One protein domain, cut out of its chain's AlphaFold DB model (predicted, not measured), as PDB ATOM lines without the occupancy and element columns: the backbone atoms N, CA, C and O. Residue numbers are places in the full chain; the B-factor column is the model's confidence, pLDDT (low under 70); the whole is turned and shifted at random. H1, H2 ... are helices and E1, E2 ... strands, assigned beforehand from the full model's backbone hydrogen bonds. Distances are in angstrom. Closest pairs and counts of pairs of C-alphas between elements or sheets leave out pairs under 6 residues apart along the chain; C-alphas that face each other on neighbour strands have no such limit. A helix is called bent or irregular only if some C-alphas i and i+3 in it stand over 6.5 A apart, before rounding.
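AT A GLANCE: This is residues 135 to 335 of the 337 residues of an uncharacterized protein of Phytophthora fragariae (UniProt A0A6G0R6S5). What is the main picture? A strongly twisted sheet of eight strands folds back on itself like a trough that is nearly closed: E2, E1, E8 and E7 face E5, E4 and E3, with the bent strand E6 as the hinge, and E2 comes round to E5. H2 and H3 lie side by side on one face, H4 covers E8, and H1 only grazes the sheet. What is it made of? The printed part has 201 residues, under half of them in named elements, in the order E1 H1 E2 E3 H2 E4 E5 E6 H3 E7 H4 E8; the class is mixed, helices and strands. The mixed sheet runs E2 E1 E8 E7 E6 E5 E4 E3; the whole is compact, with a radius of gyration of the C-alphas of 17.3 A and spans of 44 by 43 by 38 A.

HOW THE PARTS SIT: Which strands are beside E1, residues 136 to 142? Its antiparallel neighbours are E2, residues 163 to 168, with N 140 and O 164 at 2.9 A, and E8, residues 329 to 333, with N 141 and O 331 at 2.8 A. H1, residues 157 to 161, only grazes the sheet. What follows E2? E3, residues 180 to 183, H2, residues 187 to 199, and E4, residues 206 to 209, form a strand-helix-strand unit, two parallel neighbour strands with a helix between, its crossover right-handed; N 208 and O 181 are 2.9 A apart. E4, E5, residues 219 to 226, and E6, residues 240 to 251, form a meander, each the antiparallel neighbour of the one before, with N 207 and O 220 at 2.8 A and N 223 and O 243 at 2.8 A. Where are the later helices? E6, H3, residues 263 to 275, and E7, residues 280 to 287, form another strand-helix-strand unit, its crossover right-handed, with N 283 and O 246 2.8 A apart; E7, H4, residues 297 to 310, and E8 also form a strand-helix-strand unit, with N 332 and O 284 2.9 A apart. H2 and H3 touch, their closest C-alphas being those of Glu 195 and Pro 272 at 5.0 A, with a shallow tilt of 23 degrees, the same way. H4 lies over E8 at a height over the sheet of 7.9 A, and only just not over E1, on which 2 of its C-alphas fall. How are the helix backbones? Every O i to N i+4 pair is within hydrogen-bond range in H1, H2 and H4, and 7 of 9 in H3, which is only just irregular, with C-alphas 269 and 272 6.7 A apart.

IN THESE COORDINATES: Where do the elements begin and end? E1 begins at C-alpha 136 (12.142, 46.057, -31.064), and E8 ends at C-alpha 333 (14.447, 39.767, -22.252). Which are long? E6 measures 30.0 A and bends by 65 degrees at residue 244; E7 measures 22.4 A, E5 21.8 A, H4 20.2 A and H2 18.6 A.

THE WHOLE: How far does it reach? The two C-alphas farthest apart, those of Arg 152 and Ser 174, are 50.3 A apart, and the printed part has no cut. Which links are long, and where is confidence low? The long links are E1 to H1, E2 to E3, E5 to E6, E6 to H3 and H4 to E8. The mean pLDDT of the printed part is 74.3, and 74 residues are under 70, among them residues 145 to 158, 227 to 239 and 288 to 301.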
ATOM      1  N   SER A 135      10.351  48.532 -34.876       71.25
ATOM      2  CA  SER A 135      10.893  48.696 -33.536       71.25
ATOM      3  C   SER A 135      11.018  47.341 -32.849       71.25
ATOM      4  O   SER A 135      10.258  46.417 -33.136       71.25
ATOM      5  N   VAL A 136      11.971  47.234 -31.926       75.75
ATOM      6  CA  VAL A 136      12.142  46.057 -31.064       75.75
ATOM      7  C   VAL A 136      12.017  46.504 -29.622       75.75
ATOM      8  O   VAL A 136      12.779  47.359 -29.186       75.75
ATOM      9  N   GLY A 137      11.054  45.948 -28.891       79.94
ATOM     10  CA  GLY A 137      10.868  46.217 -27.468       79.94
ATOM     11  C   GLY A 137      11.557  45.167 -26.604       79.94
ATOM     12  O   GLY A 137      11.354  43.969 -26.802       79.94
ATOM     13  N   ILE A 138      12.324  45.612 -25.612       84.12
ATOM     14  CA  ILE A 138      12.928  44.733 -24.606       84.12
ATOM     15  C   ILE A 138      12.602  45.229 -23.204       84.12
ATOM     16  O   ILE A 138      12.475  46.431 -22.972       84.12
ATOM     17  N   SER A 139      12.507  44.300 -22.260       86.12
ATOM     18  CA  SER A 139      12.453  44.590 -20.830       86.12
ATOM     19  C   SER A 139      13.816  44.310 -20.220       86.12
ATOM     20  O   SER A 139      14.360  43.229 -20.426       86.12
ATOM     21  N   TYR A 140      14.361  45.263 -19.473       87.50
ATOM     22  CA  TYR A 140      15.697  45.174 -18.889       87.50
ATOM     23  C   TYR A 140      15.655  45.322 -17.370       87.50
ATOM     24  O   TYR A 140      14.730  45.909 -16.814       87.50
ATOM     25  N   MET A 141      16.683  44.803 -16.710       86.88
ATOM     26  CA  MET A 141      16.934  44.922 -15.280       86.88
ATOM     27  C   MET A 141      18.433  45.105 -15.055       86.88
ATOM     28  O   MET A 141      19.240  44.358 -15.617       86.88
ATOM     29  N   LYS A 142      18.825  46.076 -14.226       86.50
ATOM     30  CA  LYS A 142      20.232  46.301 -13.884       86.50
ATOM     31  C   LYS A 142      20.829  45.063 -13.231       86.50
ATOM     32  O   LYS A 142      20.290  44.524 -12.266       86.50
ATOM     33  N   TYR A 143      21.957  44.619 -13.765       80.50
ATOM     34  CA  TYR A 143      22.702  43.477 -13.272       80.50
ATOM     35  C   TYR A 143      23.659  43.904 -12.162       80.50
ATOM     36  O   TYR A 143      24.530  44.753 -12.356       80.50
ATOM     37  N   ASP A 144      23.513  43.278 -10.998       74.31
ATOM     38  CA  ASP A 144      24.453  43.423  -9.894       74.31
ATOM     39  C   ASP A 144      25.664  42.496 -10.098       74.31
ATOM     40  O   ASP A 144      25.598  41.278  -9.905       74.31
ATOM     41  N   ASN A 145      26.761  43.107 -10.536       65.38
ATOM     42  CA  ASN A 145      28.034  42.479 -10.891       65.38
ATOM     43  C   ASN A 145      29.017  42.386  -9.711       65.38
ATOM     44  O   ASN A 145      30.133  41.920  -9.891       65.38
ATOM     45  N   VAL A 146      28.644  42.846  -8.509       61.91
ATOM     46  CA  VAL A 146      29.553  42.890  -7.347       61.91
ATOM     47  C   VAL A 146      29.018  42.027  -6.199       61.91
ATOM     48  O   VAL A 146      29.743  41.179  -5.677       61.91
ATOM     49  N   ASP A 147      27.734  42.148  -5.858       57.03
ATOM     50  CA  ASP A 147      27.176  41.636  -4.593       57.03
ATOM     51  C   ASP A 147      26.448  40.277  -4.704       57.03
ATOM     52  O   ASP A 147      25.888  39.742  -3.739       57.03
ATOM     53  N   ARG A 148      26.497  39.621  -5.869       55.97
ATOM     54  CA  ARG A 148      25.792  38.341  -6.092       55.97
ATOM     55  C   ARG A 148      26.406  37.105  -5.429       55.97
ATOM     56  O   ARG A 148      25.761  36.058  -5.403       55.97
ATOM     57  N   ARG A 149      27.627  37.186  -4.887       50.69
ATOM     58  CA  ARG A 149      28.230  36.089  -4.097       50.69
ATOM     59  C   ARG A 149      27.844  36.129  -2.616       50.69
ATOM     60  O   ARG A 149      27.979  35.115  -1.938       50.69
ATOM     61  N   THR A 150      27.418  37.284  -2.108       49.12
ATOM     62  CA  THR A 150      27.389  37.594  -0.669       49.12
ATOM     63  C   THR A 150      25.980  37.643  -0.082       49.12
ATOM     64  O   THR A 150      25.818  37.388   1.113       49.12
ATOM     65  N   HIS A 151      24.945  37.884  -0.892       47.38
ATOM     66  CA  HIS A 151      23.567  37.957  -0.403       47.38
ATOM     67  C   HIS A 151      22.808  36.622  -0.481       47.38
ATOM     68  O   HIS A 151      22.671  36.012  -1.535       47.38
ATOM     69  N   ARG A 152      22.258  36.198   0.669       47.72
ATOM     70  CA  ARG A 152      21.320  35.064   0.812       47.72
ATOM     71  C   ARG A 152      19.867  35.420   0.467       47.72
ATOM     72  O   ARG A 152      19.003  34.560   0.609       47.72
ATOM     73  N   ASP A 153      19.592  36.666   0.091       49.16
ATOM     74  CA  ASP A 153      18.229  37.152  -0.114       49.16
ATOM     75  C   ASP A 153      17.818  36.991  -1.591       49.16
ATOM     76  O   ASP A 153      18.446  37.600  -2.459       49.16
ATOM     77  N   PRO A 154      16.810  36.155  -1.908       47.28
ATOM     78  CA  PRO A 154      16.347  35.938  -3.276       47.28
ATOM     79  C   PRO A 154      15.623  37.152  -3.887       47.28
ATOM     80  O   PRO A 154      15.394  37.159  -5.095       47.28
ATOM     81  N   GLU A 155      15.293  38.188  -3.107       52.94
ATOM     82  CA  GLU A 155      14.685  39.423  -3.613       52.94
ATOM     83  C   GLU A 155      15.715  40.556  -3.712       52.94
ATOM     84  O   GLU A 155      15.800  41.436  -2.855       52.94
ATOM     85  N   HIS A 156      16.502  40.560  -4.792       61.94
ATOM     86  CA  HIS A 156      17.481  41.611  -5.083       61.94
ATOM     87  C   HIS A 156      16.793  42.955  -5.396       61.94
ATOM     88  O   HIS A 156      16.715  43.390  -6.547       61.94
ATOM     89  N   ARG A 157      16.311  43.652  -4.356       60.97
ATOM     90  CA  ARG A 157      15.637  44.959  -4.456       60.97
ATOM     91  C   ARG A 157      16.451  45.982  -5.248       60.97
ATOM     92  O   ARG A 157      15.858  46.814  -5.915       60.97
ATOM     93  N   ILE A 158      17.785  45.914  -5.192       64.69
ATOM     94  CA  ILE A 158      18.692  46.815  -5.920       64.69
ATOM     95  C   ILE A 158      18.568  46.633  -7.437       64.69
ATOM     96  O   ILE A 158      18.469  47.624  -8.150       64.69
ATOM     97  N   MET A 159      18.509  45.392  -7.928       72.00
ATOM     98  CA  MET A 159      18.341  45.118  -9.360       72.00
ATOM     99  C   MET A 159      16.975  45.600  -9.860       72.00
ATOM    100  O   MET A 159      16.873  46.176 -10.937       72.00
ATOM    101  N   ARG A 160      15.929  45.430  -9.039       72.62
ATOM    102  CA  ARG A 160      14.565  45.880  -9.362       72.62
ATOM    103  C   ARG A 160      14.385  47.404  -9.350       72.62
ATOM    104  O   ARG A 160      13.363  47.861  -9.845       72.62
ATOM    105  N   LYS A 161      15.327  48.181  -8.791       71.75
ATOM    106  CA  LYS A 161      15.260  49.656  -8.819       71.75
ATOM    107  C   LYS A 161      15.447  50.217 -10.224       71.75
ATOM    108  O   LYS A 161      14.808  51.198 -10.552       71.75
ATOM    109  N   ASP A 162      16.297  49.589 -11.031       76.19
ATOM    110  CA  ASP A 162      16.578  50.013 -12.404       76.19
ATOM    111  C   ASP A 162      16.101  48.911 -13.358       76.19
ATOM    112  O   ASP A 162      16.873  48.093 -13.867       76.19
ATOM    113  N   MET A 163      14.775  48.844 -13.488       80.44
ATOM    114  CA  MET A 163      14.044  47.947 -14.373       80.44
ATOM    115  C   MET A 163      13.117  48.769 -15.263       80.44
ATOM    116  O   MET A 163      12.427  49.668 -14.790       80.44
ATOM    117  N   GLY A 164      13.059  48.434 -16.547       80.94
ATOM    118  CA  GLY A 164      12.221  49.169 -17.483       80.94
ATOM    119  C   GLY A 164      12.061  48.462 -18.814       80.94
ATOM    120  O   GLY A 164      12.391  47.286 -18.968       80.94
ATOM    121  N   SER A 165      11.545  49.207 -19.785       80.06
ATOM    122  CA  SER A 165      11.470  48.775 -21.174       80.06
ATOM    123  C   SER A 165      12.069  49.834 -22.082       80.06
ATOM    124  O   SER A 165      11.723  51.010 -21.941       80.06
ATOM    125  N   VAL A 166      12.899  49.414 -23.030       80.19
ATOM    126  CA  VAL A 166      13.396  50.279 -24.106       80.19
ATOM    127  C   VAL A 166      12.936  49.754 -25.453       80.19
ATOM    128  O   VAL A 166      12.636  48.567 -25.607       80.19
ATOM    129  N   GLN A 167      12.848  50.666 -26.412       79.69
ATOM    130  CA  GLN A 167      12.581  50.337 -27.800       79.69
ATOM    131  C   GLN A 167      13.756  50.778 -28.658       79.69
ATOM    132  O   GLN A 167      14.334  51.840 -28.429       79.69
ATOM    133  N   LEU A 168      14.095  49.950 -29.636       76.38
ATOM    134  CA  LEU A 168      14.993  50.330 -30.708       76.38
ATOM    135  C   LEU A 168      14.138  51.161 -31.656       76.38
ATOM    136  O   LEU A 168      13.239  50.617 -32.302       76.38
ATOM    137  N   VAL A 169      14.334  52.477 -31.634       64.38
ATOM    138  CA  VAL A 169      13.534  53.451 -32.386       64.38
ATOM    139  C   VAL A 169      14.433  54.154 -33.404       64.38
ATOM    140  O   VAL A 169      15.644  54.237 -33.222       64.38
ATOM    141  N   ARG A 170      13.828  54.598 -34.510       67.56
ATOM    142  CA  ARG A 170      14.482  55.264 -35.648       67.56
ATOM    143  C   ARG A 170      15.285  56.485 -35.193       67.56
ATOM    144  O   ARG A 170      14.780  57.250 -34.370       67.56
ATOM    145  N   SER A 171      16.451  56.729 -35.801       56.41
ATOM    146  CA  SER A 171      17.078  58.049 -35.697       56.41
ATOM    147  C   SER A 171      16.130  59.124 -36.246       56.41
ATOM    148  O   SER A 171      15.255  58.864 -37.078       56.41
ATOM    149  N   THR A 172      16.259  60.336 -35.719       52.16
ATOM    150  CA  THR A 172      15.300  61.450 -35.780       52.16
ATOM    151  C   THR A 172      14.978  61.999 -37.183       52.16
ATOM    152  O   THR A 172      14.192  62.941 -37.296       52.16
ATOM    153  N   GLU A 173      15.476  61.394 -38.266       48.09
ATOM    154  CA  GLU A 173      15.249  61.830 -39.647       48.09
ATOM    155  C   GLU A 173      14.518  60.791 -40.528       48.09
ATOM    156  O   GLU A 173      15.127  59.997 -41.238       48.09
ATOM    157  N   SER A 174      13.185  60.930 -40.602       44.84
ATOM    158  CA  SER A 174      12.274  60.487 -41.686       44.84
ATOM    159  C   SER A 174      12.155  58.980 -41.981       44.84
ATOM    160  O   SER A 174      13.154  58.341 -42.253       44.84
ATOM    161  N   ASP A 175      10.916  58.454 -42.006       53.06
ATOM    162  CA  ASP A 175      10.321  57.354 -42.821       53.06
ATOM    163  C   ASP A 175      11.156  56.180 -43.400       53.06
ATOM    164  O   ASP A 175      10.652  55.396 -44.207       53.06
ATOM    165  N   LYS A 176      12.399  55.985 -42.981       53.59
ATOM    166  CA  LYS A 176      13.323  54.953 -43.434       53.59
ATOM    167  C   LYS A 176      13.392  53.840 -42.392       53.59
ATOM    168  O   LYS A 176      13.129  54.040 -41.205       53.59
ATOM    169  N   SER A 177      13.683  52.639 -42.879       66.19
ATOM    170  CA  SER A 177      13.999  51.468 -42.060       66.19
ATOM    171  C   SER A 177      15.177  51.756 -41.126       66.19
ATOM    172  O   SER A 177      16.010  52.599 -41.457       66.19
ATOM    173  N   LEU A 178      15.266  51.029 -40.004       76.31
ATOM    174  CA  LEU A 178      16.447  51.027 -39.130       76.31
ATOM    175  C   LEU A 178      17.726  50.921 -39.967       76.31
ATOM    176  O   LEU A 178      17.792  50.106 -40.896       76.31
ATOM    177  N   ILE A 179      18.732  51.740 -39.654       85.75
ATOM    178  CA  ILE A 179      20.012  51.669 -40.357       85.75
ATOM    179  C   ILE A 179      20.836  50.563 -39.705       85.75
ATOM    180  O   ILE A 179      21.350  50.714 -38.595       85.75
ATOM    181  N   ILE A 180      20.910  49.424 -40.389       86.81
ATOM    182  CA  ILE A 180      21.546  48.213 -39.877       86.81
ATOM    183  C   ILE A 180      22.747  47.879 -40.738       86.81
ATOM    184  O   ILE A 180      22.591  47.554 -41.918       86.81
ATOM    185  N   ASN A 181      23.927  47.894 -40.125       89.31
ATOM    186  CA  ASN A 181      25.171  47.576 -40.810       89.31
ATOM    187  C   ASN A 181      25.746  46.260 -40.306       89.31
ATOM    188  O   ASN A 181      25.769  45.975 -39.106       89.31
ATOM    189  N   ARG A 182      26.241  45.463 -41.252       87.50
ATOM    190  CA  ARG A 182      26.949  44.221 -40.972       87.50
ATOM    191  C   ARG A 182      28.369  44.319 -41.500       87.50
ATOM    192  O   ARG A 182      28.588  44.194 -42.703       87.50
ATOM    193  N   GLU A 183      29.317  44.573 -40.606       88.62
ATOM    194  CA  GLU A 183      30.687  44.942 -40.973       88.62
ATOM    195  C   GLU A 183      31.723  44.386 -39.997       88.62
ATOM    196  O   GLU A 183      31.434  44.154 -38.823       88.62
ATOM    197  N   GLY A 184      32.945  44.222 -40.503       83.75
ATOM    198  CA  GLY A 184      34.102  43.732 -39.764       83.75
ATOM    199  C   GLY A 184      34.155  42.209 -39.672       83.75
ATOM    200  O   GLY A 184      33.155  41.538 -39.431       83.75
ATOM    201  N   GLU A 185      35.342  41.653 -39.862       83.81
ATOM    202  CA  GLU A 185      35.646  40.234 -39.709       83.81
ATOM    203  C   GLU A 185      36.606  39.968 -38.545       83.81
ATOM    204  O   GLU A 185      36.707  38.832 -38.076       83.81
ATOM    205  N   THR A 186      37.308  40.988 -38.057       88.06
ATOM    206  CA  THR A 186      38.284  40.875 -36.967       88.06
ATOM    207  C   THR A 186      37.975  41.856 -35.845       88.06
ATOM    208  O   THR A 186      37.309  42.865 -36.056       88.06
ATOM    209  N   LEU A 187      38.509  41.599 -34.648       87.75
ATOM    210  CA  LEU A 187      38.338  42.497 -33.504       87.75
ATOM    211  C   LEU A 187      38.872  43.918 -33.768       87.75
ATOM    212  O   LEU A 187      38.312  44.888 -33.261       87.75
ATOM    213  N   ASP A 188      39.927  44.046 -34.574       90.75
ATOM    214  CA  ASP A 188      40.478  45.343 -34.978       90.75
ATOM    215  C   ASP A 188      39.499  46.094 -35.893       90.75
ATOM    216  O   ASP A 188      39.264  47.287 -35.712       90.75
ATOM    217  N   GLU A 189      38.870  45.385 -36.834       93.00
ATOM    218  CA  GLU A 189      37.840  45.952 -37.707       93.00
ATOM    219  C   GLU A 189      36.563  46.301 -36.936       93.00
ATOM    220  O   GLU A 189      35.978  47.351 -37.186       93.00
ATOM    221  N   PHE A 190      36.159  45.482 -35.958       92.06
ATOM    222  CA  PHE A 190      35.034  45.798 -35.074       92.06
ATOM    223  C   PHE A 190      35.272  47.115 -34.329       92.06
ATOM    224  O   PHE A 190      34.410  47.991 -34.339       92.06
ATOM    225  N   ALA A 191      36.455  47.283 -33.728       92.69
ATOM    226  CA  ALA A 191      36.821  48.512 -33.027       92.69
ATOM    227  C   ALA A 191      36.821  49.727 -33.971       92.69
ATOM    228  O   ALA A 191      36.290  50.777 -33.615       92.69
ATOM    229  N   ALA A 192      37.326  49.572 -35.200       95.19
ATOM    230  CA  ALA A 192      37.299  50.634 -36.204       95.19
ATOM    231  C   ALA A 192      35.867  51.047 -36.592       95.19
ATOM    232  O   ALA A 192      35.604  52.237 -36.780       95.19
ATOM    233  N   VAL A 193      34.926  50.096 -36.672       95.62
ATOM    234  CA  VAL A 193      33.502  50.413 -36.870       95.62
ATOM    235  C   VAL A 193      32.947  51.188 -35.673       95.62
ATOM    236  O   VAL A 193      32.298  52.213 -35.879       95.62
ATOM    237  N   MET A 194      33.247  50.775 -34.434       96.00
ATOM    238  CA  MET A 194      32.803  51.499 -33.232       96.00
ATOM    239  C   MET A 194      33.362  52.929 -33.181       96.00
ATOM    240  O   MET A 194      32.633  53.859 -32.854       96.00
ATOM    241  N   GLU A 195      34.625  53.142 -33.561       96.38
ATOM    242  CA  GLU A 195      35.224  54.482 -33.659       96.38
ATOM    243  C   GLU A 195      34.548  55.370 -34.702       96.38
ATOM    244  O   GLU A 195      34.377  56.573 -34.483       96.38
ATOM    245  N   ARG A 196      34.194  54.796 -35.855       96.19
ATOM    246  CA  ARG A 196      33.498  55.512 -36.925       96.19
ATOM    247  C   ARG A 196      32.089  55.901 -36.477       96.19
ATOM    248  O   ARG A 196      31.732  57.077 -36.563       96.19
ATOM    249  N   TRP A 197      31.374  54.956 -35.870       95.12
ATOM    250  CA  TRP A 197      30.027  55.168 -35.353       95.12
ATOM    251  C   TRP A 197      29.997  56.163 -34.185       95.12
ATOM    252  O   TRP A 197      29.155  57.056 -34.153       95.12
ATOM    253  N   ALA A 198      30.959  56.107 -33.262       94.44
ATOM    254  CA  ALA A 198      31.062  57.066 -32.161       94.44
ATOM    255  C   ALA A 198      31.246  58.516 -32.655       94.44
ATOM    256  O   ALA A 198      30.716  59.451 -32.047       94.44
ATOM    257  N   LYS A 199      31.967  58.707 -33.772       94.88
ATOM    258  CA  LYS A 199      32.155  60.013 -34.434       94.88
ATOM    259  C   LYS A 199      30.923  60.463 -35.217       94.88
ATOM    260  O   LYS A 199      30.719  61.667 -35.361       94.88
ATOM    261  N   ASN A 200      30.124  59.523 -35.717       91.94
ATOM    262  CA  ASN A 200      28.906  59.784 -36.477       91.94
ATOM    263  C   ASN A 200      27.729  58.925 -35.960       91.94
ATOM    264  O   ASN A 200      27.425  57.894 -36.557       91.94
ATOM    265  N   PRO A 201      27.058  59.325 -34.860       88.94
ATOM    266  CA  PRO A 201      25.988  58.537 -34.226       88.94
ATOM    267  C   PRO A 201      24.802  58.184 -35.137       88.94
ATOM    268  O   PRO A 201      24.105  57.196 -34.890       88.94
ATOM    269  N   ASP A 202      24.593  58.969 -36.194       87.81
ATOM    270  CA  ASP A 202      23.533  58.778 -37.188       87.81
ATOM    271  C   ASP A 202      23.932  57.812 -38.314       87.81
ATOM    272  O   ASP A 202      23.121  57.507 -39.185       87.81
ATOM    273  N   GLU A 203      25.175  57.311 -38.316       88.69
ATOM    274  CA  GLU A 203      25.661  56.346 -39.307       88.69
ATOM    275  C   GLU A 203      24.859  55.045 -39.292       88.69
ATOM    276  O   GLU A 203      24.629  54.456 -40.347       88.69
ATOM    277  N   MET A 204      24.479  54.582 -38.101       90.81
ATOM    278  CA  MET A 204      23.691  53.372 -37.913       90.81
ATOM    279  C   MET A 204      22.914  53.403 -36.592       90.81
ATOM    280  O   MET A 204      23.193  54.204 -35.695       90.81
ATOM    281  N   ASP A 205      21.934  52.512 -36.474       89.50
ATOM    282  CA  ASP A 205      21.146  52.284 -35.257       89.50
ATOM    283  C   ASP A 205      21.463  50.917 -34.631       89.50
ATOM    284  O   ASP A 205      21.351  50.732 -33.417       89.50
ATOM    285  N   TYR A 206      21.889  49.961 -35.460       91.50
ATOM    286  CA  TYR A 206      22.212  48.599 -35.055       91.50
ATOM    287  C   TYR A 206      23.383  48.066 -35.883       91.50
ATOM    288  O   TYR A 206      23.394  48.157 -37.111       91.50
ATOM    289  N   TRP A 207      24.356  47.468 -35.212       93.19
ATOM    290  CA  TRP A 207      25.521  46.858 -35.826       93.19
ATOM    291  C   TRP A 207      25.587  45.370 -35.505       93.19
ATOM    292  O   TRP A 207      25.398  44.966 -34.357       93.19
ATOM    293  N   ILE A 208      25.909  44.572 -36.523       89.75
ATOM    294  CA  ILE A 208      26.142  43.131 -36.420       89.75
ATOM    295  C   ILE A 208      27.568  42.842 -36.920       89.75
ATOM    296  O   ILE A 208      27.910  43.259 -38.031       89.75
ATOM    297  N   PRO A 209      28.400  42.097 -36.178       87.31
ATOM    298  CA  PRO A 209      29.659  41.580 -36.703       87.31
ATOM    299  C   PRO A 209      29.449  40.808 -38.020       87.31
ATOM    300  O   PRO A 209      28.548  39.969 -38.131       87.31
ATOM    301  N   ALA A 210      30.281  41.031 -39.044       82.19
ATOM    302  CA  ALA A 210      30.207  40.200 -40.251       82.19
ATOM    303  C   ALA A 210      30.735  38.777 -40.007       82.19
ATOM    304  O   ALA A 210      30.327  37.850 -40.708       82.19
ATOM    305  N   SER A 211      31.571  38.585 -38.983       71.88
ATOM    306  CA  SER A 211      32.078  37.284 -38.549       71.88
ATOM    307  C   SER A 211      31.926  37.082 -37.036       71.88
ATOM    308  O   SER A 211      31.783  38.029 -36.271       71.88
ATOM    309  N   ASN A 212      32.030  35.830 -36.587       62.34
ATOM    310  CA  ASN A 212      31.937  35.464 -35.172       62.34
ATOM    311  C   ASN A 212      33.292  35.439 -34.446       62.34
ATOM    312  O   ASN A 212      33.510  34.583 -33.591       62.34
ATOM    313  N   THR A 213      34.248  36.297 -34.813       53.69
ATOM    314  CA  THR A 213      35.571  36.287 -34.157       53.69
ATOM    315  C   THR A 213      35.531  36.725 -32.688       53.69
ATOM    316  O   THR A 213      36.523  36.554 -31.984       53.69
ATOM    317  N   SER A 214      34.390  37.225 -32.207       56.72
ATOM    318  CA  SER A 214      34.116  37.519 -30.802       56.72
ATOM    319  C   SER A 214      33.056  36.556 -30.259       56.72
ATOM    320  O   SER A 214      31.908  36.613 -30.678       56.72
ATOM    321  N   GLU A 215      33.406  35.705 -29.287       66.12
ATOM    322  CA  GLU A 215      32.419  34.905 -28.527       66.12
ATOM    323  C   GLU A 215      31.608  35.756 -27.523       66.12
ATOM    324  O   GLU A 215      30.744  35.239 -26.816       66.12
ATOM    325  N   THR A 216      31.930  37.051 -27.406       74.25
ATOM    326  CA  THR A 216      31.462  37.919 -26.315       74.25
ATOM    327  C   THR A 216      30.391  38.915 -26.751       74.25
ATOM    328  O   THR A 216      29.559  39.275 -25.930       74.25
ATOM    329  N   ILE A 217      30.397  39.382 -28.001       87.31
ATOM    330  CA  ILE A 217      29.472  40.422 -28.475       87.31
ATOM    331  C   ILE A 217      28.856  39.981 -29.796       87.31
ATOM    332  O   ILE A 217      29.573  39.799 -30.777       87.31
ATOM    333  N   ASP A 218      27.531  39.875 -29.805       87.81
ATOM    334  CA  ASP A 218      26.749  39.443 -30.965       87.81
ATOM    335  C   ASP A 218      26.209  40.627 -31.778       87.81
ATOM    336  O   ASP A 218      25.930  40.489 -32.968       87.81
ATOM    337  N   ALA A 219      26.035  41.790 -31.141       91.44
ATOM    338  CA  ALA A 219      25.590  43.025 -31.782       91.44
ATOM    339  C   ALA A 219      25.872  44.255 -30.904       91.44
ATOM    340  O   ALA A 219      26.125  44.138 -29.704       91.44
ATOM    341  N   VAL A 220      25.774  45.448 -31.486       93.31
ATOM    342  CA  VAL A 220      25.745  46.723 -30.750       93.31
ATOM    343  C   VAL A 220      24.547  47.529 -31.230       93.31
ATOM    344  O   VAL A 220      24.293  47.616 -32.426       93.31
ATOM    345  N   ALA A 221      23.795  48.107 -30.303       92.75
ATOM    346  CA  ALA A 221      22.527  48.755 -30.603       92.75
ATOM    347  C   ALA A 221      22.397  50.095 -29.881       92.75
ATOM    348  O   ALA A 221      22.756  50.208 -28.709       92.75
ATOM    349  N   LYS A 222      21.854  51.095 -30.570       91.44
ATOM    350  CA  LYS A 222      21.578  52.424 -30.022       91.44
ATOM    351  C   LYS A 222      20.154  52.459 -29.467       91.44
ATOM    352  O   LYS A 222      19.202  52.230 -30.201       91.44
ATOM    353  N   TRP A 223      19.999  52.716 -28.171       88.19
ATOM    354  CA  TRP A 223      18.705  52.690 -27.480       88.19
ATOM    355  C   TRP A 223      18.407  54.010 -26.787       88.19
ATOM    356  O   TRP A 223      19.293  54.627 -26.198       88.19
ATOM    357  N   GLU A 224      17.129  54.372 -26.759       85.56
ATOM    358  CA  GLU A 224      16.630  55.495 -25.973       85.56
ATOM    359  C   GLU A 224      16.074  54.995 -24.636       85.56
ATOM    360  O   GLU A 224      15.045  54.314 -24.564       85.56
ATOM    361  N   PHE A 225      16.761  55.343 -23.552       82.62
ATOM    362  CA  PHE A 225      16.296  55.116 -22.190       82.62
ATOM    363  C   PHE A 225      15.531  56.344 -21.704       82.62
ATOM    364  O   PHE A 225      15.942  57.478 -21.934       82.62
ATOM    365  N   LYS A 226      14.433  56.139 -20.976       74.31
ATOM    366  CA  LYS A 226      13.801  57.228 -20.222       74.31
ATOM    367  C   LYS A 226      14.641  57.467 -18.968       74.31
ATOM    368  O   LYS A 226      14.826  56.522 -18.203       74.31
ATOM    369  N   SER A 227      15.181  58.667 -18.764       62.06
ATOM    370  CA  SER A 227      15.870  58.976 -17.509       62.06
ATOM    371  C   SER A 227      14.864  59.032 -16.361       62.06
ATOM    372  O   SER A 227      13.718  59.456 -16.539       62.06
ATOM    373  N   GLU A 228      15.311  58.642 -15.168       53.16
ATOM    374  CA  GLU A 228      14.669  59.105 -13.942       53.16
ATOM    375  C   GLU A 228      14.829  60.632 -13.891       53.16
ATOM    376  O   GLU A 228      15.868  61.181 -14.270       53.16
ATOM    377  N   THR A 229      13.750  61.324 -13.550       45.25
ATOM    378  CA  THR A 229      13.715  62.777 -13.383       45.25
ATOM    379  C   THR A 229      14.748  63.218 -12.352       45.25
ATOM    380  O   THR A 229      14.854  62.586 -11.302       45.25
ATOM    381  N   ASP A 230      15.436  64.333 -12.602       41.81
ATOM    382  CA  ASP A 230      16.092  65.079 -11.527       41.81
ATOM    383  C   ASP A 230      15.053  65.328 -10.419       41.81
ATOM    384  O   ASP A 230      13.943  65.785 -10.705       41.81
ATOM    385  N   ASP A 231      15.405  65.045  -9.160       44.22
ATOM    386  CA  ASP A 231      14.589  65.231  -7.939       44.22
ATOM    387  C   ASP A 231      14.175  66.704  -7.677       44.22
ATOM    388  O   ASP A 231      13.768  67.090  -6.579       44.22
ATOM    389  N   SER A 232      14.271  67.571  -8.681       46.44
ATOM    390  CA  SER A 232      14.035  69.005  -8.620       46.44
ATOM    391  C   SER A 232      12.570  69.400  -8.829       46.44
ATOM    392  O   SER A 232      12.320  70.506  -9.275       46.44
ATOM    393  N   GLY A 233      11.594  68.548  -8.484       46.38
ATOM    394  CA  GLY A 233      10.214  68.930  -8.116       46.38
ATOM    395  C   GLY A 233       9.421  69.910  -9.006       46.38
ATOM    396  O   GLY A 233       8.414  70.442  -8.540       46.38
ATOM    397  N   VAL A 234       9.837  70.177 -10.244       49.94
ATOM    398  CA  VAL A 234       9.235  71.172 -11.140       49.94
ATOM    399  C   VAL A 234       9.210  70.581 -12.544       49.94
ATOM    400  O   VAL A 234      10.265  70.472 -13.158       49.94
ATOM    401  N   ASP A 235       8.019  70.179 -13.005       49.91
ATOM    402  CA  ASP A 235       7.668  69.799 -14.388       49.91
ATOM    403  C   ASP A 235       8.845  69.321 -15.258       49.91
ATOM    404  O   ASP A 235       9.159  69.891 -16.305       49.91
ATOM    405  N   SER A 236       9.529  68.263 -14.824       49.03
ATOM    406  CA  SER A 236      10.648  67.701 -15.564       49.03
ATOM    407  C   SER A 236      10.104  66.765 -16.638       49.03
ATOM    408  O   SER A 236       9.723  65.622 -16.386       49.03
ATOM    409  N   THR A 237      10.054  67.263 -17.875       51.38
ATOM    410  CA  THR A 237       9.960  66.405 -19.061       51.38
ATOM    411  C   THR A 237      11.020  65.307 -18.945       51.38
ATOM    412  O   THR A 237      12.187  65.649 -18.732       51.38
ATOM    413  N   PRO A 238      10.656  64.017 -19.056       54.69
ATOM    414  CA  PRO A 238      11.622  62.932 -18.941       54.69
ATOM    415  C   PRO A 238      12.712  63.127 -19.993       54.69
ATOM    416  O   PRO A 238      12.414  63.216 -21.186       54.69
ATOM    417  N   VAL A 239      13.965  63.229 -19.553       63.09
ATOM    418  CA  VAL A 239      15.098  63.354 -20.465       63.09
ATOM    419  C   VAL A 239      15.333  61.974 -21.065       63.09
ATOM    420  O   VAL A 239      15.530  60.990 -20.355       63.09
ATOM    421  N   THR A 240      15.271  61.861 -22.384       72.69
ATOM    422  CA  THR A 240      15.673  60.634 -23.074       72.69
ATOM    423  C   THR A 240      17.196  60.572 -23.108       72.69
ATOM    424  O   THR A 240      17.850  61.483 -23.613       72.69
ATOM    425  N   ALA A 241      17.766  59.510 -22.547       81.50
ATOM    426  CA  ALA A 241      19.193  59.234 -22.591       81.50
ATOM    427  C   ALA A 241      19.475  58.195 -23.681       81.50
ATOM    428  O   ALA A 241      19.051  57.043 -23.574       81.50
ATOM    429  N   GLU A 242      20.203  58.599 -24.716       87.69
ATOM    430  CA  GLU A 242      20.722  57.682 -25.731       87.69
ATOM    431  C   GLU A 242      21.885  56.865 -25.156       87.69
ATOM    432  O   GLU A 242      22.785  57.419 -24.516       87.69
ATOM    433  N   ARG A 243      21.876  55.549 -25.389       91.31
ATOM    434  CA  ARG A 243      22.958  54.639 -24.995       91.31
ATOM    435  C   ARG A 243      23.307  53.659 -26.105       91.31
ATOM    436  O   ARG A 243      22.423  53.086 -26.733       91.31
ATOM    437  N   PHE A 244      24.599  53.388 -26.255       93.50
ATOM    438  CA  PHE A 244      25.124  52.329 -27.112       93.50
ATOM    439  C   PHE A 244      25.290  51.062 -26.278       93.50
ATOM    440  O   PHE A 244      26.138  50.992 -25.391       93.50
ATOM    441  N   CYS A 245      24.444  50.073 -26.522       93.50
ATOM    442  CA  CYS A 245      24.417  48.837 -25.763       93.50
ATOM    443  C   CYS A 245      25.075  47.702 -26.537       93.50
ATOM    444  O   CYS A 245      24.603  47.316 -27.606       93.50
ATOM    445  N   LEU A 246      26.142  47.151 -25.965       93.31
ATOM    446  CA  LEU A 246      26.795  45.943 -26.437       93.31
ATOM    447  C   LEU A 246      25.941  44.748 -26.018       93.31
ATOM    448  O   LEU A 246      25.696  44.542 -24.826       93.31
ATOM    449  N   LEU A 247      25.451  43.998 -26.997       91.12
ATOM    450  CA  LEU A 247      24.505  42.912 -26.803       91.12
ATOM    451  C   LEU A 247      25.224  41.568 -26.845       91.12
ATOM    452  O   LEU A 247      26.008  41.296 -27.756       91.12
ATOM    453  N   GLN A 248      24.883  40.709 -25.892       88.75
ATOM    454  CA  GLN A 248      25.236  39.297 -25.928       88.75
ATOM    455  C   GLN A 248      23.968  38.460 -25.747       88.75
ATOM    456  O   GLN A 248      23.258  38.574 -24.745       88.75
ATOM    457  N   LEU A 249      23.644  37.644 -26.740       85.00
ATOM    458  CA  LEU A 249      22.441  36.834 -26.805       85.00
ATOM    459  C   LEU A 249      22.685  35.464 -26.187       85.00
ATOM    460  O   LEU A 249      23.681  34.789 -26.433       85.00
ATOM    461  N   SER A 250      21.750  35.032 -25.346       74.56
ATOM    462  CA  SER A 250      21.891  33.775 -24.626       74.56
ATOM    463  C   SER A 250      20.567  33.065 -24.423       74.56
ATOM    464  O   SER A 250      19.539  33.660 -24.082       74.56
ATOM    465  N   VAL A 251      20.613  31.745 -24.564       68.00
ATOM    466  CA  VAL A 251      19.538  30.875 -24.102       68.00
ATOM    467  C   VAL A 251      19.712  30.696 -22.601       68.00
ATOM    468  O   VAL A 251      20.787  30.334 -22.126       68.00
ATOM    469  N   ALA A 252      18.649  30.942 -21.835       58.84
ATOM    470  CA  ALA A 252      18.631  30.631 -20.414       58.84
ATOM    471  C   ALA A 252      18.823  29.120 -20.240       58.84
ATOM    472  O   ALA A 252      17.874  28.360 -20.422       58.84
ATOM    473  N   ASN A 253      20.032  28.677 -19.898       55.88
ATOM    474  CA  ASN A 253      20.266  27.280 -19.576       55.88
ATOM    475  C   ASN A 253      19.976  27.056 -18.080       55.88
ATOM    476  O   ASN A 253      20.711  27.573 -17.237       55.88
ATOM    477  N   PRO A 254      18.923  26.304 -17.706       44.84
ATOM    478  CA  PRO A 254      18.624  26.017 -16.304       44.84
ATOM    479  C   PRO A 254      19.664  25.101 -15.628       44.84
ATOM    480  O   PRO A 254      19.631  24.972 -14.407       44.84
ATOM    481  N   MET A 255      20.574  24.474 -16.391       45.59
ATOM    482  CA  MET A 255      21.526  23.456 -15.916       45.59
ATOM    483  C   MET A 255      22.994  23.673 -16.351       45.59
ATOM    484  O   MET A 255      23.837  22.855 -15.988       45.59
ATOM    485  N   GLY A 256      23.354  24.714 -17.117       50.81
ATOM    486  CA  GLY A 256      24.656  24.753 -17.808       50.81
ATOM    487  C   GLY A 256      25.288  26.131 -17.987       50.81
ATOM    488  O   GLY A 256      24.616  27.145 -17.864       50.81
ATOM    489  N   GLU A 257      26.605  26.090 -18.222       55.03
ATOM    490  CA  GLU A 257      27.661  27.104 -18.062       55.03
ATOM    491  C   GLU A 257      27.268  28.595 -17.971       55.03
ATOM    492  O   GLU A 257      26.510  29.103 -18.791       55.03
ATOM    493  N   PRO A 258      27.851  29.340 -17.009       59.47
ATOM    494  CA  PRO A 258      27.603  30.770 -16.872       59.47
ATOM    495  C   PRO A 258      28.083  31.541 -18.105       59.47
ATOM    496  O   PRO A 258      29.096  31.195 -18.718       59.47
ATOM    497  N   HIS A 259      27.355  32.608 -18.421       69.88
ATOM    498  CA  HIS A 259      27.541  33.411 -19.621       69.88
ATOM    499  C   HIS A 259      28.959  33.982 -19.686       69.88
ATOM    500  O   HIS A 259      29.354  34.711 -18.778       69.88
ATOM    501  N   LYS A 260      29.740  33.610 -20.705       73.50
ATOM    502  CA  LYS A 260      31.141  34.031 -20.831       73.50
ATOM    503  C   LYS A 260      31.200  35.443 -21.394       73.50
ATOM    504  O   LYS A 260      30.719  35.673 -22.493       73.50
ATOM    505  N   CYS A 261      31.822  36.348 -20.658       76.44
ATOM    506  CA  CYS A 261      32.049  37.719 -21.080       76.44
ATOM    507  C   CYS A 261      33.542  38.037 -20.979       76.44
ATOM    508  O   CYS A 261      34.101  38.069 -19.882       76.44
ATOM    509  N   GLU A 262      34.209  38.269 -22.107       82.25
ATOM    510  CA  GLU A 262      35.612  38.674 -22.118       82.25
ATOM    511  C   GLU A 262      35.730  40.197 -21.949       82.25
ATOM    512  O   GLU A 262      35.458  40.966 -22.869       82.25
ATOM    513  N   ALA A 263      36.123  40.646 -20.751       81.31
ATOM    514  CA  ALA A 263      36.162  42.068 -20.398       81.31
ATOM    515  C   ALA A 263      37.008  42.912 -21.370       81.31
ATOM    516  O   ALA A 263      36.593  44.002 -21.746       81.31
ATOM    517  N   SER A 264      38.146  42.384 -21.832       84.44
ATOM    518  CA  SER A 264      39.016  43.016 -22.837       84.44
ATOM    519  C   SER A 264      38.274  43.326 -24.138       84.44
ATOM    520  O   SER A 264      38.444  44.405 -24.696       84.44
ATOM    521  N   VAL A 265      37.433  42.405 -24.613       87.56
ATOM    522  CA  VAL A 265      36.647  42.574 -25.839       87.56
ATOM    523  C   VAL A 265      35.553  43.616 -25.633       87.56
ATOM    524  O   VAL A 265      35.412  44.517 -26.458       87.56
ATOM    525  N   VAL A 266      34.818  43.537 -24.517       88.44
ATOM    526  CA  VAL A 266      33.767  44.515 -24.189       88.44
ATOM    527  C   VAL A 266      34.352  45.920 -24.089       88.44
ATOM    528  O   VAL A 266      33.845  46.835 -24.731       88.44
ATOM    529  N   LEU A 267      35.440  46.090 -23.333       88.12
ATOM    530  CA  LEU A 267      36.110  47.379 -23.162       88.12
ATOM    531  C   LEU A 267      36.623  47.914 -24.493       88.12
ATOM    532  O   LEU A 267      36.392  49.073 -24.813       88.12
ATOM    533  N   ARG A 268      37.239  47.063 -25.314       90.62
ATOM    534  CA  ARG A 268      37.758  47.469 -26.621       90.62
ATOM    535  C   ARG A 268      36.678  48.021 -27.553       90.62
ATOM    536  O   ARG A 268      36.963  48.931 -28.326       90.62
ATOM    537  N   LEU A 269      35.461  47.486 -27.487       92.19
ATOM    538  CA  LEU A 269      34.331  47.961 -28.290       92.19
ATOM    539  C   LEU A 269      33.587  49.135 -27.633       92.19
ATOM    540  O   LEU A 269      33.013  49.961 -28.334       92.19
ATOM    541  N   ALA A 270      33.620  49.235 -26.304       92.50
ATOM    542  CA  ALA A 270      33.018  50.331 -25.548       92.50
ATOM    543  C   ALA A 270      33.857  51.619 -25.590       92.50
ATOM    544  O   ALA A 270      33.294  52.712 -25.670       92.50
ATOM    545  N   GLN A 271      35.188  51.501 -25.544       92.44
ATOM    546  CA  GLN A 271      36.114  52.625 -25.390       92.44
ATOM    547  C   GLN A 271      35.902  53.746 -26.415       92.44
ATOM    548  O   GLN A 271      35.839  54.899 -25.994       92.44
ATOM    549  N   PRO A 272      35.689  53.468 -27.717       95.31
ATOM    550  CA  PRO A 272      35.479  54.533 -28.694       95.31
ATOM    551  C   PRO A 272      34.276  55.434 -28.389       95.31
ATOM    552  O   PRO A 272      34.329  56.644 -28.605       95.31
ATOM    553  N   PHE A 273      33.196  54.863 -27.851       94.44
ATOM    554  CA  PHE A 273      32.018  55.622 -27.432       94.44
ATOM    555  C   PHE A 273      32.288  56.416 -26.152       94.44
ATOM    556  O   PHE A 273      31.899  57.580 -26.064       94.44
ATOM    557  N   LEU A 274      32.981  55.810 -25.184       92.69
ATOM    558  CA  LEU A 274      33.357  56.465 -23.929       92.69
ATOM    559  C   LEU A 274      34.280  57.667 -24.173       92.69
ATOM    560  O   LEU A 274      34.033  58.745 -23.634       92.69
ATOM    561  N   ASP A 275      35.281  57.513 -25.044       92.69
ATOM    562  CA  ASP A 275      36.206  58.579 -25.448       92.69
ATOM    563  C   ASP A 275      35.481  59.734 -26.153       92.69
ATOM    564  O   ASP A 275      35.861  60.898 -26.018       92.69
ATOM    565  N   ALA A 276      34.396  59.427 -26.870       92.94
ATOM    566  CA  ALA A 276      33.514  60.410 -27.494       92.94
ATOM    567  C   ALA A 276      32.466  61.007 -26.526       92.94
ATOM    568  O   ALA A 276      31.594  61.767 -26.957       92.94
ATOM    569  N   GLY A 277      32.516  60.669 -25.231       90.38
ATOM    570  CA  GLY A 277      31.577  61.149 -24.213       90.38
ATOM    571  C   GLY A 277      30.159  60.583 -24.348       90.38
ATOM    572  O   GLY A 277      29.205  61.191 -23.861       90.38
ATOM    573  N   LYS A 278      29.993  59.447 -25.036       91.50
ATOM    574  CA  LYS A 278      28.706  58.760 -25.205       91.50
ATOM    575  C   LYS A 278      28.444  57.806 -24.043       91.50
ATOM    576  O   LYS A 278      29.365  57.278 -23.422       91.50
ATOM    577  N   GLN A 279      27.167  57.559 -23.759       92.06
ATOM    578  CA  GLN A 279      26.787  56.559 -22.768       92.06
ATOM    579  C   GLN A 279      26.829  55.165 -23.388       92.06
ATOM    580  O   GLN A 279      26.268  54.930 -24.459       92.06
ATOM    581  N   VAL A 280      27.455  54.233 -22.679       92.81
ATOM    582  CA  VAL A 280      27.565  52.833 -23.084       92.81
ATOM    583  C   VAL A 280      26.801  51.961 -22.098       92.81
ATOM    584  O   VAL A 280      26.612  52.334 -20.940       92.81
ATOM    585  N   CYS A 281      26.332  50.804 -22.545       92.19
ATOM    586  CA  CYS A 281      25.836  49.752 -21.676       92.19
ATOM    587  C   CYS A 281      26.291  48.383 -22.190       92.19
ATOM    588  O   CYS A 281      26.566  48.222 -23.375       92.19
ATOM    589  N   TYR A 282      26.356  47.383 -21.319       90.50
ATOM    590  CA  TYR A 282      26.416  45.987 -21.755       90.50
ATOM    591  C   TYR A 282      25.127  45.293 -21.342       90.50
ATOM    592  O   TYR A 282      24.624  45.507 -20.237       90.50
ATOM    593  N   MET A 283      24.585  44.471 -22.232       90.12
ATOM    594  CA  MET A 283      23.288  43.849 -22.048       90.12
ATOM    595  C   MET A 283      23.311  42.382 -22.464       90.12
ATOM    596  O   MET A 283      23.441  42.049 -23.641       90.12
ATOM    597  N   ALA A 284      23.103  41.506 -21.484       88.25
ATOM    598  CA  ALA A 284      22.871  40.091 -21.730       88.25
ATOM    599  C   ALA A 284      21.384  39.863 -22.028       88.25
ATOM    600  O   ALA A 284      20.530  40.027 -21.150       88.25
ATOM    601  N   LEU A 285      21.061  39.485 -23.262       86.06
ATOM    602  CA  LEU A 285      19.697  39.216 -23.697       86.06
ATOM    603  C   LEU A 285      19.365  37.738 -23.494       86.06
ATOM    604  O   LEU A 285      19.877  36.858 -24.184       86.06
ATOM    605  N   VAL A 286      18.477  37.465 -22.543       81.50
ATOM    606  CA  VAL A 286      18.158  36.119 -22.078       81.50
ATOM    607  C   VAL A 286      16.793  35.681 -22.603       81.50
ATOM    608  O   VAL A 286      15.746  36.205 -22.203       81.50
ATOM    609  N   CYS A 287      16.792  34.648 -23.444       72.75
ATOM    610  CA  CYS A 287      15.571  33.970 -23.878       72.75
ATOM    611  C   CYS A 287      15.360  32.664 -23.129       72.75
ATOM    612  O   CYS A 287      16.233  31.801 -23.100       72.75
ATOM    613  N   GLY A 288      14.179  32.495 -22.536       57.59
ATOM    614  CA  GLY A 288      13.755  31.211 -21.987       57.59
ATOM    615  C   GLY A 288      12.774  30.527 -22.920       57.59
ATOM    616  O   GLY A 288      11.934  31.174 -23.544       57.59
ATOM    617  N   GLY A 289      12.921  29.211 -23.026       52.16
ATOM    618  CA  GLY A 289      12.128  28.391 -23.923       52.16
ATOM    619  C   GLY A 289      10.625  28.404 -23.620       52.16
ATOM    620  O   GLY A 289      10.219  28.447 -22.468       52.16
ATOM    621  N   GLU A 290       9.846  28.383 -24.707       47.69
ATOM    622  CA  GLU A 290       8.459  27.902 -24.903       47.69
ATOM    623  C   GLU A 290       7.309  28.425 -24.029       47.69
ATOM    624  O   GLU A 290       6.159  28.333 -24.449       47.69
ATOM    625  N   GLU A 291       7.545  29.072 -22.895       45.41
ATOM    626  CA  GLU A 291       6.449  29.475 -21.999       45.41
ATOM    627  C   GLU A 291       5.716  30.768 -22.403       45.41
ATOM    628  O   GLU A 291       4.886  31.269 -21.650       45.41
ATOM    629  N   ALA A 292       5.988  31.321 -23.588       40.47
ATOM    630  CA  ALA A 292       5.289  32.505 -24.102       40.47
ATOM    631  C   ALA A 292       3.935  32.179 -24.764       40.47
ATOM    632  O   ALA A 292       3.287  33.055 -25.328       40.47
ATOM    633  N   LYS A 293       3.482  30.922 -24.707       41.75
ATOM    634  CA  LYS A 293       2.140  30.543 -25.149       41.75
ATOM    635  C   LYS A 293       1.168  30.576 -23.960       41.75
ATOM    636  O   LYS A 293       1.101  29.627 -23.189       41.75
ATOM    637  N   TRP A 294       0.374  31.653 -23.899       40.03
ATOM    638  CA  TRP A 294      -0.934  31.758 -23.215       40.03
ATOM    639  C   TRP A 294      -1.004  32.048 -21.707       40.03
ATOM    640  O   TRP A 294      -2.019  31.737 -21.087       40.03
ATOM    641  N   ASP A 295      -0.022  32.722 -21.113       41.59
ATOM    642  CA  ASP A 295      -0.172  33.214 -19.739       41.59
ATOM    643  C   ASP A 295      -0.663  34.668 -19.688       41.59
ATOM    644  O   ASP A 295      -0.193  35.535 -20.421       41.59
ATOM    645  N   THR A 296      -1.605  34.950 -18.780       52.09
ATOM    646  CA  THR A 296      -2.046  36.321 -18.456       52.09
ATOM    647  C   THR A 296      -0.846  37.250 -18.211       52.09
ATOM    648  O   THR A 296       0.137  36.828 -17.598       52.09
ATOM    649  N   HIS A 297      -0.931  38.518 -18.642       56.75
ATOM    650  CA  HIS A 297       0.175  39.497 -18.625       56.75
ATOM    651  C   HIS A 297       1.032  39.487 -17.342       56.75
ATOM    652  O   HIS A 297       2.258  39.474 -17.416       56.75
ATOM    653  N   ARG A 298       0.403  39.394 -16.163       55.56
ATOM    654  CA  ARG A 298       1.105  39.395 -14.867       55.56
ATOM    655  C   ARG A 298       1.970  38.140 -14.632       55.56
ATOM    656  O   ARG A 298       3.013  38.234 -13.995       55.56
ATOM    657  N   SER A 299       1.559  36.969 -15.131       65.25
ATOM    658  CA  SER A 299       2.343  35.723 -15.014       65.25
ATOM    659  C   SER A 299       3.565  35.749 -15.937       65.25
ATOM    660  O   SER A 299       4.658  35.355 -15.529       65.25
ATOM    661  N   ALA A 300       3.412  36.297 -17.146       67.12
ATOM    662  CA  ALA A 300       4.513  36.455 -18.091       67.12
ATOM    663  C   ALA A 300       5.604  37.399 -17.552       67.12
ATOM    664  O   ALA A 300       6.784  37.040 -17.558       67.12
ATOM    665  N   GLU A 301       5.220  38.556 -17.004       69.44
ATOM    666  CA  GLU A 301       6.155  39.504 -16.375       69.44
ATOM    667  C   GLU A 301       6.898  38.880 -15.186       69.44
ATOM    668  O   GLU A 301       8.124  38.971 -15.098       69.44
ATOM    669  N   GLN A 302       6.188  38.173 -14.298       73.25
ATOM    670  CA  GLN A 302       6.809  37.497 -13.156       73.25
ATOM    671  C   GLN A 302       7.834  36.446 -13.615       73.25
ATOM    672  O   GLN A 302       8.921  36.336 -13.041       73.25
ATOM    673  N   LYS A 303       7.521  35.683 -14.671       74.00
ATOM    674  CA  LYS A 303       8.438  34.697 -15.262       74.00
ATOM    675  C   LYS A 303       9.667  35.356 -15.888       74.00
ATOM    676  O   LYS A 303      10.777  34.857 -15.701       74.00
ATOM    677  N   MET A 304       9.491  36.482 -16.581       75.31
ATOM    678  CA  MET A 304      10.585  37.289 -17.133       75.31
ATOM    679  C   MET A 304      11.523  37.799 -16.032       75.31
ATOM    680  O   MET A 304      12.728  37.563 -16.099       75.31
ATOM    681  N   VAL A 305      10.969  38.423 -14.987       76.25
ATOM    682  CA  VAL A 305      11.710  38.896 -13.802       76.25
ATOM    683  C   VAL A 305      12.499  37.752 -13.172       76.25
ATOM    684  O   VAL A 305      13.719  37.837 -13.043       76.25
ATOM    685  N   THR A 306      11.823  36.640 -12.871       77.56
ATOM    686  CA  THR A 306      12.444  35.452 -12.265       77.56
ATOM    687  C   THR A 306      13.613  34.933 -13.106       77.56
ATOM    688  O   THR A 306      14.626  34.475 -12.574       77.56
ATOM    689  N   ARG A 307      13.497  34.990 -14.438       76.44
ATOM    690  CA  ARG A 307      14.550  34.556 -15.363       76.44
ATOM    691  C   ARG A 307      15.771  35.471 -15.302       76.44
ATOM    692  O   ARG A 307      16.887  34.970 -15.181       76.44
ATOM    693  N   MET A 308      15.566  36.788 -15.331       79.06
ATOM    694  CA  MET A 308      16.650  37.770 -15.205       79.06
ATOM    695  C   MET A 308      17.341  37.684 -13.831       79.06
ATOM    696  O   MET A 308      18.569  37.744 -13.728       79.06
ATOM    697  N   GLU A 309      16.577  37.427 -12.768       77.50
ATOM    698  CA  GLU A 309      17.102  37.199 -11.416       77.50
ATOM    699  C   GLU A 309      17.948  35.918 -11.311       77.50
ATOM    700  O   GLU A 309      18.926  35.868 -10.561       77.50
ATOM    701  N   LYS A 310      17.624  34.881 -12.091       76.75
ATOM    702  CA  LYS A 310      18.374  33.614 -12.122       76.75
ATOM    703  C   LYS A 310      19.593  33.629 -13.044       76.75
ATOM    704  O   LYS A 310      20.480  32.805 -12.843       76.75
ATOM    705  N   PHE A 311      19.673  34.549 -14.007       77.75
ATOM    706  CA  PHE A 311      20.808  34.659 -14.933       77.75
ATOM    707  C   PHE A 311      22.147  34.812 -14.193       77.75
ATOM    708  O   PHE A 311      22.193  35.443 -13.135       77.75
ATOM    709  N   ARG A 312      23.244  34.250 -14.717       76.25
ATOM    710  CA  ARG A 312      24.587  34.313 -14.108       76.25
ATOM    711  C   ARG A 312      25.655  34.602 -15.166       76.25
ATOM    712  O   ARG A 312      25.762  33.866 -16.145       76.25
ATOM    713  N   LEU A 313      26.469  35.629 -14.913       74.00
ATOM    714  CA  LEU A 313      27.611  36.043 -15.737       74.00
ATOM    715  C   LEU A 313      28.933  35.434 -15.229       74.00
ATOM    716  O   LEU A 313      29.121  35.266 -14.020       74.00
ATOM    717  N   LYS A 314      29.858  35.119 -16.141       70.94
ATOM    718  CA  LYS A 314      31.238  34.696 -15.879       70.94
ATOM    719  C   LYS A 314      32.220  35.492 -16.767       70.94
ATOM    720  O   LYS A 314      32.118  35.407 -17.983       70.94
ATOM    721  N   PRO A 315      33.230  36.167 -16.194       64.50
ATOM    722  CA  PRO A 315      33.438  36.346 -14.766       64.50
ATOM    723  C   PRO A 315      32.255  37.100 -14.151       64.50
ATOM    724  O   PRO A 315      31.597  37.903 -14.800       64.50
ATOM    725  N   ALA A 316      31.950  36.784 -12.892       62.97
ATOM    726  CA  ALA A 316      30.856  37.441 -12.179       62.97
ATOM    727  C   ALA A 316      31.144  38.921 -11.904       62.97
ATOM    728  O   ALA A 316      30.225  39.605 -11.483       62.97
ATOM    729  N   VAL A 317      32.397  39.344 -12.120       66.38
ATOM    730  CA  VAL A 317      32.868  40.722 -12.095       66.38
ATOM    731  C   VAL A 317      33.589  40.977 -13.417       66.38
ATOM    732  O   VAL A 317      34.664  40.427 -13.660       66.38
ATOM    733  N   ILE A 318      32.976  41.751 -14.308       70.62
ATOM    734  CA  ILE A 318      33.714  42.441 -15.375       70.62
ATOM    735  C   ILE A 318      34.584  43.508 -14.697       70.62
ATOM    736  O   ILE A 318      34.035  44.350 -13.995       70.62
ATOM    737  N   GLU A 319      35.907  43.460 -14.860       69.38
ATOM    738  CA  GLU A 319      36.829  44.451 -14.286       69.38
ATOM    739  C   GLU A 319      37.764  45.029 -15.355       69.38
ATOM    740  O   GLU A 319      38.226  44.305 -16.237       69.38
ATOM    741  N   GLU A 320      38.070  46.318 -15.231       66.69
ATOM    742  CA  GLU A 320      39.152  47.022 -15.922       66.69
ATOM    743  C   GLU A 320      40.217  47.372 -14.878       66.69
ATOM    744  O   GLU A 320      39.920  48.073 -13.910       66.69
ATOM    745  N   ASP A 321      41.434  46.839 -15.008       65.62
ATOM    746  CA  ASP A 321      42.537  47.082 -14.060       65.62
ATOM    747  C   ASP A 321      42.156  46.891 -12.570       65.62
ATOM    748  O   ASP A 321      42.645  47.588 -11.675       65.62
ATOM    749  N   GLY A 322      41.257  45.941 -12.287       64.62
ATOM    750  CA  GLY A 322      40.755  45.655 -10.938       64.62
ATOM    751  C   GLY A 322      39.639  46.587 -10.447       64.62
ATOM    752  O   GLY A 322      39.379  46.648  -9.243       64.62
ATOM    753  N   ARG A 323      38.989  47.345 -11.340       63.06
ATOM    754  CA  ARG A 323      37.836  48.208 -11.036       63.06
ATOM    755  C   ARG A 323      36.585  47.754 -11.794       63.06
ATOM    756  O   ARG A 323      36.718  47.272 -12.914       63.06
ATOM    757  N   PRO A 324      35.374  47.929 -11.227       62.22
ATOM    758  CA  PRO A 324      34.120  47.673 -11.939       62.22
ATOM    759  C   PRO A 324      34.041  48.457 -13.258       62.22
ATOM    760  O   PRO A 324      34.674  49.513 -13.365       62.22
ATOM    761  N   PRO A 325      33.237  47.998 -14.235       67.81
ATOM    762  CA  PRO A 325      33.138  48.682 -15.512       67.81
ATOM    763  C   PRO A 325      32.561  50.081 -15.289       67.81
ATOM    764  O   PRO A 325      31.689  50.289 -14.441       67.81
ATOM    765  N   CYS A 326      33.030  51.045 -16.075       74.69
ATOM    766  CA  CYS A 326      32.580  52.434 -15.991       74.69
ATOM    767  C   CYS A 326      31.150  52.655 -16.527       74.69
ATOM    768  O   CYS A 326      30.627  53.765 -16.441       74.69
ATOM    769  N   PHE A 327      30.500  51.607 -17.043       84.62
ATOM    770  CA  PHE A 327      29.154  51.633 -17.614       84.62
ATOM    771  C   PHE A 327      28.228  50.572 -16.988       84.62
ATOM    772  O   PHE A 327      28.694  49.554 -16.467       84.62
ATOM    773  N   PRO A 328      26.897  50.783 -17.024       87.06
ATOM    774  CA  PRO A 328      25.932  49.846 -16.466       87.06
ATOM    775  C   PRO A 328      25.877  48.515 -17.225       87.06
ATOM    776  O   PRO A 328      25.986  48.453 -18.453       87.06
ATOM    777  N   LEU A 329      25.628  47.453 -16.459       87.75
ATOM    778  CA  LEU A 329      25.374  46.105 -16.951       87.75
ATOM    779  C   LEU A 329      23.890  45.792 -16.777       87.75
ATOM    780  O   LEU A 329      23.324  46.042 -15.711       87.75
ATOM    781  N   TYR A 330      23.269  45.218 -17.798       88.56
ATOM    782  CA  TYR A 330      21.855  44.873 -17.817       88.56
ATOM    783  C   TYR A 330      21.655  43.402 -18.175       88.56
ATOM    784  O   TYR A 330      22.403  42.820 -18.959       88.56
ATOM    785  N   VAL A 331      20.604  42.806 -17.619       87.19
ATOM    786  CA  VAL A 331      19.987  41.599 -18.178       87.19
ATOM    787  C   VAL A 331      18.683  42.032 -18.804       87.19
ATOM    788  O   VAL A 331      17.923  42.766 -18.178       87.19
ATOM    789  N   ALA A 332      18.423  41.581 -20.019       86.88
ATOM    790  CA  ALA A 332      17.193  41.889 -20.715       86.88
ATOM    791  C   ALA A 332      16.506  40.632 -21.229       86.88
ATOM    792  O   ALA A 332      17.092  39.556 -21.336       86.88
ATOM    793  N   THR A 333      15.235  40.776 -21.563       82.62
ATOM    794  CA  THR A 333      14.447  39.767 -22.252       82.62
ATOM    795  C   THR A 333      13.509  40.461 -23.228       82.62
ATOM    796  O   THR A 333      13.157  41.626 -23.040       82.62
ATOM    797  N   TYR A 334      13.113  39.758 -24.281       75.81
ATOM    798  CA  TYR A 334      12.135  40.250 -25.240       75.81
ATOM    799  C   TYR A 334      10.957  39.284 -25.303       75.81
ATOM    800  O   TYR A 334      11.113  38.072 -25.116       75.81
ATOM    801  N   ALA A 335       9.767  39.824 -25.534       61.84
ATOM    802  CA  ALA A 335       8.625  39.006 -25.897       61.84
ATOM    803  C   ALA A 335       8.747  38.679 -27.389       61.84
ATOM    804  O   ALA A 335       8.840  39.586 -28.214       61.84
TER     805      ALA A 335